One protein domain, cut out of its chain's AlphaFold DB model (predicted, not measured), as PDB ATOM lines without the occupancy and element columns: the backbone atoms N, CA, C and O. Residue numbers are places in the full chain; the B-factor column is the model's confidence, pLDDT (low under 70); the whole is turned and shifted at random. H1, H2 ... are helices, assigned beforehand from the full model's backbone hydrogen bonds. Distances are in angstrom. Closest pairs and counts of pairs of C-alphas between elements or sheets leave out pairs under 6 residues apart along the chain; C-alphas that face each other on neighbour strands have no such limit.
ATOM      1  N   ARG A  11     -15.374  -9.808  18.443       83.25
ATOM      2  CA  ARG A  11     -14.907  -9.446  19.788       83.25
ATOM      3  C   ARG A  11     -14.064  -8.170  19.789       83.25
ATOM      4  O   ARG A  11     -14.381  -7.249  20.530       83.25
ATOM      5  N   PHE A  12     -13.052  -8.092  18.922       83.44
ATOM      6  CA  PHE A  12     -12.189  -6.909  18.815       83.44
ATOM      7  C   PHE A  12     -12.976  -5.653  18.411       83.44
ATOM      8  O   PHE A  12     -12.768  -4.574  18.964       83.44
ATOM      9  N   SER A  13     -13.910  -5.792  17.465       86.56
ATOM     10  CA  SER A  13     -14.765  -4.680  17.038       86.56
ATOM     11  C   SER A  13     -15.685  -4.193  18.161       86.56
ATOM     12  O   SER A  13     -15.845  -2.988  18.326       86.56
ATOM     13  N   VAL A  14     -16.275  -5.108  18.937       88.62
ATOM     14  CA  VAL A  14     -17.147  -4.765  20.074       88.62
ATOM     15  C   VAL A  14     -16.351  -4.123  21.209       88.62
ATOM     16  O   VAL A  14     -16.800  -3.128  21.762       88.62
ATOM     17  N   GLU A  15     -15.155  -4.624  21.510       88.69
ATOM     18  CA  GLU A  15     -14.243  -4.016  22.486       88.69
ATOM     19  C   GLU A  15     -13.843  -2.589  22.079       88.69
ATOM     20  O   GLU A  15     -13.912  -1.662  22.881       88.69
ATOM     21  N   SER A  16     -13.507  -2.386  20.801       88.00
ATOM     22  CA  SER A  16     -13.178  -1.058  20.269       88.00
ATOM     23  C   SER A  16     -14.375  -0.101  20.306       88.00
ATOM     24  O   SER A  16     -14.205   1.086  20.582       88.00
ATOM     25  N   LEU A  17     -15.582  -0.603  20.024       88.06
ATOM     26  CA  LEU A  17     -16.823   0.172  20.088       88.06
ATOM     27  C   LEU A  17     -17.141   0.605  21.522       88.06
ATOM     28  O   LEU A  17     -17.453   1.769  21.750       88.06
ATOM     29  N   ASP A  18     -17.029  -0.312  22.477       88.50
ATOM     30  CA  ASP A  18     -17.250  -0.058  23.901       88.50
ATOM     31  C   ASP A  18     -16.280   1.012  24.437       88.50
ATOM     32  O   ASP A  18     -16.700   2.021  25.007       88.50
ATOM     33  N   ALA A  19     -14.988   0.882  24.120       87.88
ATOM     34  CA  ALA A  19     -13.984   1.890  24.454       87.88
ATOM     35  C   ALA A  19     -14.275   3.255  23.799       87.88
ATOM     36  O   ALA A  19     -14.043   4.307  24.402       87.88
ATOM     37  N   ALA A  20     -14.784   3.269  22.562       87.88
ATOM     38  CA  ALA A  20     -15.178   4.500  21.886       87.88
ATOM     39  C   ALA A  20     -16.389   5.164  22.560       87.88
ATOM     40  O   ALA A  20     -16.378   6.382  22.736       87.88
ATOM     41  N   LEU A  21     -17.392   4.392  22.986       86.19
ATOM     42  CA  LEU A  21     -18.564   4.910  23.698       86.19
ATOM     43  C   LEU A  21     -18.171   5.568  25.023       86.19
ATOM     44  O   LEU A  21     -18.522   6.728  25.252       86.19
ATOM     45  N   HIS A  22     -17.343   4.901  25.831       85.50
ATOM     46  CA  HIS A  22     -16.813   5.484  27.066       85.50
ATOM     47  C   HIS A  22     -16.026   6.779  26.809       85.50
ATOM     48  O   HIS A  22     -16.180   7.759  27.542       85.50
ATOM     49  N   ARG A  23     -15.244   6.838  25.721       85.69
ATOM     50  CA  ARG A  23     -14.527   8.058  25.312       85.69
ATOM     51  C   ARG A  23     -15.453   9.206  24.911       85.69
ATOM     52  O   ARG A  23     -15.154  10.343  25.255       85.69
ATOM     53  N   ILE A  24     -16.535   8.931  24.182       83.69
ATOM     54  CA  ILE A  24     -17.497   9.961  23.747       83.69
ATOM     55  C   ILE A  24     -18.300  10.482  24.948       83.69
ATOM     56  O   ILE A  24     -18.549  11.678  25.057       83.69
ATOM     57  N   SER A  25     -18.680   9.589  25.858       80.25
ATOM     58  CA  SER A  25     -19.433   9.900  27.078       80.25
ATOM     59  C   SER A  25     -18.606  10.597  28.161       80.25
ATOM     60  O   SER A  25     -19.151  11.300  29.007       80.25
ATOM     61  N   GLY A  26     -17.283  10.395  28.164       77.81
ATOM     62  CA  GLY A  26     -16.399  10.857  29.239       77.81
ATOM     63  C   GLY A  26     -16.547  10.056  30.540       77.81
ATOM     64  O   GLY A  26     -16.041  10.475  31.582       77.81
ATOM     65  N   SER A  27     -17.231   8.912  30.485       73.94
ATOM     66  CA  SER A  27     -17.509   8.058  31.638       73.94
ATOM     67  C   SER A  27     -16.415   7.003  31.811       73.94
ATOM     68  O   SER A  27     -15.941   6.453  30.814       73.94
ATOM     69  N   PRO A  28     -15.987   6.699  33.052       69.38
ATOM     70  CA  PRO A  28     -14.990   5.663  33.290       69.38
ATOM     71  C   PRO A  28     -15.527   4.292  32.861       69.38
ATOM     72  O   PRO A  28     -16.688   3.988  33.106       69.38
ATOM     73  N   GLU A  29     -14.665   3.436  32.307       64.88
ATOM     74  CA  GLU A  29     -15.007   2.082  31.808       64.88
ATOM     75  C   GLU A  29     -15.632   1.160  32.875       64.88
ATOM     76  O   GLU A  29     -16.170   0.099  32.576       64.88
ATOM     77  N   THR A  30     -15.550   1.549  34.148       62.97
ATOM     78  CA  THR A  30     -16.142   0.834  35.282       62.97
ATOM     79  C   THR A  30     -17.621   1.149  35.498       62.97
ATOM     80  O   THR A  30     -18.253   0.487  36.318       62.97
ATOM     81  N   ASN A  31     -18.167   2.180  34.847       66.12
ATOM     82  CA  ASN A  31     -19.541   2.622  35.053       66.12
ATOM     83  C   ASN A  31     -20.218   2.941  33.717       66.12
ATOM     84  O   ASN A  31     -19.679   3.696  32.916       66.12
ATOM     85  N   CYS A  32     -21.419   2.404  33.504       72.88
ATOM     86  CA  CYS A  32     -22.218   2.718  32.323       72.88
ATOM     87  C   CYS A  32     -23.071   3.957  32.617       72.88
ATOM     88  O   CYS A  32     -23.949   3.913  33.482       72.88
ATOM     89  N   ALA A  33     -22.834   5.053  31.907       76.56
ATOM     90  CA  ALA A  33     -23.601   6.288  32.049       76.56
ATOM     91  C   ALA A  33     -24.886   6.303  31.218       76.56
ATOM     92  O   ALA A  33     -25.789   7.094  31.487       76.56
ATOM     93  N   ASN A  34     -24.983   5.444  30.205       81.88
ATOM     94  CA  ASN A  34     -26.095   5.436  29.267       81.88
ATOM     95  C   ASN A  34     -26.437   4.014  28.785       81.88
ATOM     96  O   ASN A  34     -25.730   3.038  29.051       81.88
ATOM     97  N   GLU A  35     -27.586   3.895  28.113       85.69
ATOM     98  CA  GLU A  35     -28.104   2.621  27.601       85.69
ATOM     99  C   GLU A  35     -27.130   1.964  26.619       85.69
ATOM    100  O   GLU A  35     -26.900   0.758  26.694       85.69
ATOM    101  N   ALA A  36     -26.518   2.766  25.743       86.81
ATOM    102  CA  ALA A  36     -25.571   2.290  24.745       86.81
ATOM    103  C   ALA A  36     -24.340   1.632  25.391       86.81
ATOM    104  O   ALA A  36     -24.009   0.507  25.031       86.81
ATOM    105  N   GLU A  37     -23.721   2.266  26.392       87.81
ATOM    106  CA  GLU A  37     -22.591   1.687  27.142       87.81
ATOM    107  C   GLU A  37     -22.967   0.389  27.864       87.81
ATOM    108  O   GLU A  37     -22.191  -0.564  27.921       87.81
ATOM    109  N   ARG A  38     -24.184   0.309  28.415       89.00
ATOM    110  CA  ARG A  38     -24.622  -0.919  29.086       89.00
ATOM    111  C   ARG A  38     -24.798  -2.069  28.094       89.00
ATOM    112  O   ARG A  38     -24.420  -3.206  28.387       89.00
ATOM    113  N   LEU A  39     -25.381  -1.790  26.929       91.00
ATOM    114  CA  LEU A  39     -25.579  -2.779  25.871       91.00
ATOM    115  C   LEU A  39     -24.247  -3.212  25.240       91.00
ATOM    116  O   LEU A  39     -24.071  -4.407  24.980       91.00
ATOM    117  N   SER A  40     -23.293  -2.293  25.048       90.81
ATOM    118  CA  SER A  40     -21.959  -2.623  24.531       90.81
ATOM    119  C   SER A  40     -21.171  -3.481  25.516       90.81
ATOM    120  O   SER A  40     -20.655  -4.527  25.120       90.81
ATOM    121  N   GLY A  41     -21.176  -3.128  26.806       89.56
ATOM    122  CA  GLY A  41     -20.514  -3.904  27.854       89.56
ATOM    123  C   GLY A  41     -21.093  -5.313  27.994       89.56
ATOM    124  O   GLY A  41     -20.347  -6.292  28.095       89.56
ATOM    125  N   ARG A  42     -22.424  -5.457  27.905       90.44
ATOM    126  CA  ARG A  42     -23.088  -6.771  27.884       90.44
ATOM    127  C   ARG A  42     -22.658  -7.604  26.677       90.44
ATOM    128  O   ARG A  42     -22.303  -8.768  26.843       90.44
ATOM    129  N   LEU A  43     -22.675  -7.024  25.475       89.88
ATOM    130  CA  LEU A  43     -22.266  -7.728  24.260       89.88
ATOM    131  C   LEU A  43     -20.791  -8.148  24.325       89.88
ATOM    132  O   LEU A  43     -20.454  -9.250  23.894       89.88
ATOM    133  N   ARG A  44     -19.926  -7.302  24.897       89.50
ATOM    134  CA  ARG A  44     -18.513  -7.611  25.145       89.50
ATOM    135  C   ARG A  44     -18.368  -8.810  26.080       89.50
ATOM    136  O   ARG A  44     -17.658  -9.749  25.736       89.50
ATOM    137  N   TYR A  45     -19.074  -8.804  27.212       88.69
ATOM    138  CA  TYR A  45     -19.082  -9.914  28.169       88.69
ATOM    139  C   TYR A  45     -19.563 -11.213  27.511       88.69
ATOM    140  O   TYR A  45     -18.888 -12.233  27.574       88.69
ATOM    141  N   ASP A  46     -20.684 -11.171  26.795       86.12
ATOM    142  CA  ASP A  46     -21.236 -12.356  26.135       86.12
ATOM    143  C   ASP A  46     -20.284 -12.964  25.089       86.12
ATOM    144  O   ASP A  46     -20.301 -14.174  24.877       86.12
ATOM    145  N   LEU A  47     -19.455 -12.148  24.429       85.31
ATOM    146  CA  LEU A  47     -18.443 -12.617  23.476       85.31
ATOM    147  C   LEU A  47     -17.165 -13.120  24.152       85.31
ATOM    148  O   LEU A  47     -16.498 -13.988  23.593       85.31
ATOM    149  N   ASP A  48     -16.800 -12.569  25.310       84.88
ATOM    150  CA  ASP A  48     -15.593 -12.972  26.038       84.88
ATOM    151  C   ASP A  48     -15.792 -14.305  26.776       84.88
ATOM    152  O   ASP A  48     -14.883 -15.130  26.834       84.88
ATOM    153  N   PHE A  49     -17.016 -14.557  27.253       82.19
ATOM    154  CA  PHE A  49     -17.391 -15.805  27.920       82.19
ATOM    155  C   PHE A  49     -17.917 -16.889  26.971       82.19
ATOM    156  O   PHE A  49     -18.091 -18.028  27.396       82.19
ATOM    157  N   ALA A  50     -18.158 -16.569  25.698       82.75
ATOM    158  CA  ALA A  50     -18.609 -17.560  24.730       82.75
ATOM    159  C   ALA A  50     -17.504 -18.572  24.418       82.75
ATOM    160  O   ALA A  50     -16.457 -18.232  23.856       82.75
ATOM    161  N   THR A  51     -17.764 -19.846  24.707       80.62
ATOM    162  CA  THR A  51     -16.894 -20.927  24.253       80.62
ATOM    163  C   THR A  51     -17.354 -21.469  22.904       80.62
ATOM    164  O   THR A  51     -18.509 -21.344  22.498       80.62
ATOM    165  N   ILE A  52     -16.436 -22.124  22.190       77.69
ATOM    166  CA  ILE A  52     -16.782 -22.855  20.964       77.69
ATOM    167  C   ILE A  52     -17.864 -23.906  21.260       77.69
ATOM    168  O   ILE A  52     -18.775 -24.055  20.456       77.69
ATOM    169  N   GLY A  53     -17.810 -24.579  22.415       80.06
ATOM    170  CA  GLY A  53     -18.838 -25.541  22.825       80.06
ATOM    171  C   GLY A  53     -20.225 -24.908  22.885       80.06
ATOM    172  O   GLY A  53     -21.130 -25.382  22.204       80.06
ATOM    173  N   ASP A  54     -20.348 -23.778  23.583       79.38
ATOM    174  CA  ASP A  54     -21.622 -23.061  23.738       79.38
ATOM    175  C   ASP A  54     -22.181 -22.581  22.392       79.38
ATOM    176  O   ASP A  54     -23.381 -22.669  22.138       79.38
ATOM    177  N   ILE A  55     -21.312 -22.106  21.493       80.94
ATOM    178  CA  ILE A  55     -21.713 -21.636  20.157       80.94
ATOM    179  C   ILE A  55     -22.257 -22.789  19.308       80.94
ATOM    180  O   ILE A  55     -23.237 -22.620  18.581       80.94
ATOM    181  N   PHE A  56     -21.620 -23.960  19.367       82.56
ATOM    182  CA  PHE A  56     -22.072 -25.128  18.612       82.56
ATOM    183  C   PHE A  56     -23.308 -25.786  19.238       82.56
ATOM    184  O   PHE A  56     -24.160 -26.255  18.487       82.56
ATOM    185  N   GLU A  57     -23.442 -25.774  20.566       85.38
ATOM    186  CA  GLU A  57     -24.624 -26.273  21.282       85.38
ATOM    187  C   GLU A  57     -25.857 -25.395  21.033       85.38
ATOM    188  O   GLU A  57     -26.946 -25.906  20.779       85.38
ATOM    189  N   TYR A  58     -25.677 -24.071  21.012       80.25
ATOM    190  CA  TYR A  58     -26.727 -23.113  20.656       80.25
ATOM    191  C   TYR A  58     -27.049 -23.110  19.151       80.25
ATOM    192  O   TYR A  58     -28.141 -22.726  18.735       80.25
ATOM    193  N   GLY A  59     -26.100 -23.551  18.324       85.06
ATOM    194  CA  GLY A  59     -26.160 -23.498  16.871       85.06
ATOM    195  C   GLY A  59     -25.483 -22.242  16.324       85.06
ATOM    196  O   GLY A  59     -25.844 -21.112  16.654       85.06
ATOM    197  N   LEU A  60     -24.521 -22.436  15.415       84.38
ATOM    198  CA  LEU A  60     -23.692 -21.352  14.875       84.38
ATOM    199  C   LEU A  60     -24.524 -20.221  14.251       84.38
ATOM    200  O   LEU A  60     -24.265 -19.045  14.495       84.38
ATOM    201  N   HIS A  61     -25.519 -20.573  13.435       86.62
ATOM    202  CA  HIS A  61     -26.363 -19.589  12.761       86.62
ATOM    203  C   HIS A  61     -27.244 -18.820  13.754       86.62
ATOM    204  O   HIS A  61     -27.346 -17.599  13.669       86.62
ATOM    205  N   GLU A  62     -27.816 -19.516  14.737       88.12
ATOM    206  CA  GLU A  62     -28.630 -18.899  15.786       88.12
ATOM    207  C   GLU A  62     -27.800 -17.949  16.648       88.12
ATOM    208  O   GLU A  62     -28.233 -16.837  16.953       88.12
ATOM    209  N   TYR A  63     -26.561 -18.327  16.960       85.69
ATOM    210  CA  TYR A  63     -25.631 -17.466  17.682       85.69
ATOM    211  C   TYR A  63     -25.290 -16.195  16.884       85.69
ATOM    212  O   TYR A  63     -25.288 -15.088  17.426       85.69
ATOM    213  N   LEU A  64     -25.082 -16.319  15.568       86.50
ATOM    214  CA  LEU A  64     -24.867 -15.164  14.689       86.50
ATOM    215  C   LEU A  64     -26.111 -14.271  14.571       86.50
ATOM    216  O   LEU A  64     -25.975 -13.047  14.499       86.50
ATOM    217  N   ILE A  65     -27.318 -14.841  14.565       90.25
ATOM    218  CA  ILE A  65     -28.563 -14.060  14.623       90.25
ATOM    219  C   ILE A  65     -28.652 -13.303  15.950       90.25
ATOM    220  O   ILE A  65     -28.999 -12.120  15.961       90.25
ATOM    221  N   LEU A  66     -28.338 -13.960  17.067       89.12
ATOM    222  CA  LEU A  66     -28.377 -13.351  18.395       89.12
ATOM    223  C   LEU A  66     -27.442 -12.138  18.480       89.12
ATOM    224  O   LEU A  66     -27.854 -11.079  18.952       89.12
ATOM    225  N   ILE A  67     -26.210 -12.266  17.976       88.75
ATOM    226  CA  ILE A  67     -25.254 -11.151  17.913       88.75
ATOM    227  C   ILE A  67     -25.808 -10.002  17.067       88.75
ATOM    228  O   ILE A  67     -25.756  -8.851  17.498       88.75
ATOM    229  N   GLN A  68     -26.363 -10.292  15.887       90.19
ATOM    230  CA  GLN A  68     -26.936  -9.258  15.018       90.19
ATOM    231  C   GLN A  68     -28.079  -8.495  15.694       90.19
ATOM    232  O   GLN A  68     -28.131  -7.271  15.595       90.19
ATOM    233  N   LYS A  69     -28.961  -9.186  16.426       92.75
ATOM    234  CA  LYS A  69     -30.049  -8.542  17.180       92.75
ATOM    235  C   LYS A  69     -29.517  -7.598  18.256       92.75
ATOM    236  O   LYS A  69     -29.951  -6.454  18.328       92.75
ATOM    237  N   ARG A  70     -28.526  -8.039  19.034       91.06
ATOM    238  CA  ARG A  70     -27.897  -7.216  20.081       91.06
ATOM    239  C   ARG A  70     -27.186  -5.991  19.510       91.06
ATOM    240  O   ARG A  70     -27.265  -4.913  20.088       91.06
ATOM    241  N   LEU A  71     -26.520  -6.140  18.365       90.31
ATOM    242  CA  LEU A  71     -25.914  -5.012  17.654       90.31
ATOM    243  C   LEU A  71     -26.966  -4.019  17.152       90.31
ATOM    244  O   LEU A  71     -26.733  -2.816  17.218       90.31
ATOM    245  N   ALA A  72     -28.115  -4.497  16.673       91.81
ATOM    246  CA  ALA A  72     -29.208  -3.625  16.254       91.81
ATOM    247  C   ALA A  72     -29.790  -2.837  17.440       91.81
ATOM    248  O   ALA A  72     -29.961  -1.626  17.333       91.81
ATOM    249  N   GLU A  73     -30.025  -3.491  18.581       92.81
ATOM    250  CA  GLU A  73     -30.470  -2.834  19.821       92.81
ATOM    251  C   GLU A  73     -29.474  -1.763  20.283       92.81
ATOM    252  O   GLU A  73     -29.860  -0.623  20.547       92.81
ATOM    253  N   LEU A  74     -28.182  -2.104  20.304       91.69
ATOM    254  CA  LEU A  74     -27.103  -1.170  20.619       91.69
ATOM    255  C   LEU A  74     -27.089   0.023  19.658       91.69
ATOM    256  O   LEU A  74     -26.956   1.163  20.097       91.69
ATOM    257  N   SER A  75     -27.230  -0.227  18.356       88.38
ATOM    258  CA  SER A  75     -27.241   0.825  17.340       88.38
ATOM    259  C   SER A  75     -28.422   1.777  17.514       88.38
ATOM    260  O   SER A  75     -28.245   2.979  17.330       88.38
ATOM    261  N   SER A  76     -29.604   1.266  17.865       90.69
ATOM    262  CA  SER A  76     -30.778   2.096  18.146       90.69
ATOM    263  C   SER A  76     -30.551   2.977  19.372       90.69
ATOM    264  O   SER A  76     -30.731   4.188  19.286       90.69
ATOM    265  N   ALA A  77     -30.067   2.401  20.478       89.19
ATOM    266  CA  ALA A  77     -29.760   3.160  21.691       89.19
ATOM    267  C   ALA A  77     -28.685   4.234  21.442       89.19
ATOM    268  O   ALA A  77     -28.819   5.375  21.878       89.19
ATOM    269  N   LEU A  78     -27.632   3.890  20.695       88.50
ATOM    270  CA  LEU A  78     -26.581   4.828  20.300       88.50
ATOM    271  C   LEU A  78     -27.158   5.990  19.486       88.50
ATOM    272  O   LEU A  78     -26.834   7.145  19.758       88.50
ATOM    273  N   PHE A  79     -28.028   5.696  18.519       87.94
ATOM    274  CA  PHE A  79     -28.663   6.719  17.696       87.94
ATOM    275  C   PHE A  79     -29.557   7.650  18.529       87.94
ATOM    276  O   PHE A  79     -29.487   8.866  18.361       87.94
ATOM    277  N   GLU A  80     -30.340   7.113  19.465       87.06
ATOM    278  CA  GLU A  80     -31.177   7.912  20.368       87.06
ATOM    279  C   GLU A  80     -30.354   8.839  21.277       87.06
ATOM    280  O   GLU A  80     -30.727   9.993  21.475       87.06
ATOM    281  N   ILE A  81     -29.223   8.365  21.802       85.38
ATOM    282  CA  ILE A  81     -28.404   9.129  22.755       85.38
ATOM    283  C   ILE A  81     -27.519  10.168  22.059       85.38
ATOM    284  O   ILE A  81     -27.349  11.266  22.581       85.38
ATOM    285  N   TYR A  82     -26.920   9.826  20.915       81.38
ATOM    286  CA  TYR A  82     -25.872  10.649  20.297       81.38
ATOM    287  C   TYR A  82     -26.280  11.311  18.981       81.38
ATOM    288  O   TYR A  82     -25.690  12.325  18.615       81.38
ATOM    289  N   CYS A  83     -27.253  10.764  18.247       80.19
ATOM    290  CA  CYS A  83     -27.669  11.314  16.951       80.19
ATOM    291  C   CYS A  83     -28.999  12.073  17.016       80.19
ATOM    292  O   CYS A  83     -29.163  13.052  16.291       80.19
ATOM    293  N   ALA A  84     -29.935  11.667  17.878       73.38
ATOM    294  CA  ALA A  84     -31.219  12.356  18.029       73.38
ATOM    295  C   ALA A  84     -31.100  13.690  18.795       73.38
ATOM    296  O   ALA A  84     -32.002  14.525  18.743       73.38
TER     297      ALA A  84
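What this domain is: This is residues 11 to 84 of the 91 residues of the protein "Alpha-E domain-containing protein" of Verrucomicrobia bacterium (UniProt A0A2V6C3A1). Three helices, H1, H2 and H4, run roughly side by side as a small bundle, with H2 touching both of the others and H1 and H4 only near each other. H4 is the long one and makes the length of the domain; the short H3 sits crosswise at the end where H4 begins, away from H1. The printed part has 74 residues with four named helices, in the order H1, H2, H3, H4, and no named strand; its class is all helix. It is only just compact, close to loose, with a radius of gyration of the C-alphas of 13.1 A, and it is elongated, spanning 38 by 24 by 16 A.

Where its parts are: H1 runs from Arg 11, whose C-alpha is at (-14.907, -9.446, 19.788), to Ser 25, 21.2 A from first to last C-alpha. H2 is residues 35 to 48, from C-alpha 35 at (-28.104, 2.621, 27.601) to C-alpha 48, 20.1 A. H3 is residues 52 to 58, 10.0 A long between its first and last C-alphas. H4 is residues 60 to 83 and the longest helix, 33.0 A, ending with C-alpha 83 at (-27.669, 11.314, 16.951).

How they stand to each other: H1 and H2 form a helical hairpin. They touch, with the C-alphas of Asp 18 and Ser 40 closest at 5.4 A, and they run opposite ways at a shallow tilt of 25 degrees. H2 also touches H4, where the closest C-alphas are those of Ala 36 and Leu 78, 5.2 A apart. These two run opposite ways at a shallow tilt of 24 degrees. H1 and H4 are near each other, with 6 pairs of C-alphas within 10 A. H3 and H4 are close but not clearly touching: the closest C-alphas, those of Ile 55 and Tyr 63, are 6.2 A apart, and their lines are about perpendicular at 89 degrees. H3 is apart from H1 and from H2. In H1, H2, H3 and H4, every pair of O i and N i+4 is within hydrogen-bond range.

The domain as a whole: The two C-alphas farthest apart are those of Gly 53 and Ala 84, at 40.2 A, while the first and last printed C-alphas are 27.3 A apart. The printed part has no cut. The links from H2 to H3 and from H3 to H4 are tight, and the one from H1 to H2, with 9 residues, is short; no link is long. The mean pLDDT of the printed part is 84.6, and residues 28 to 31, in the link between H1 and H2, are under 70.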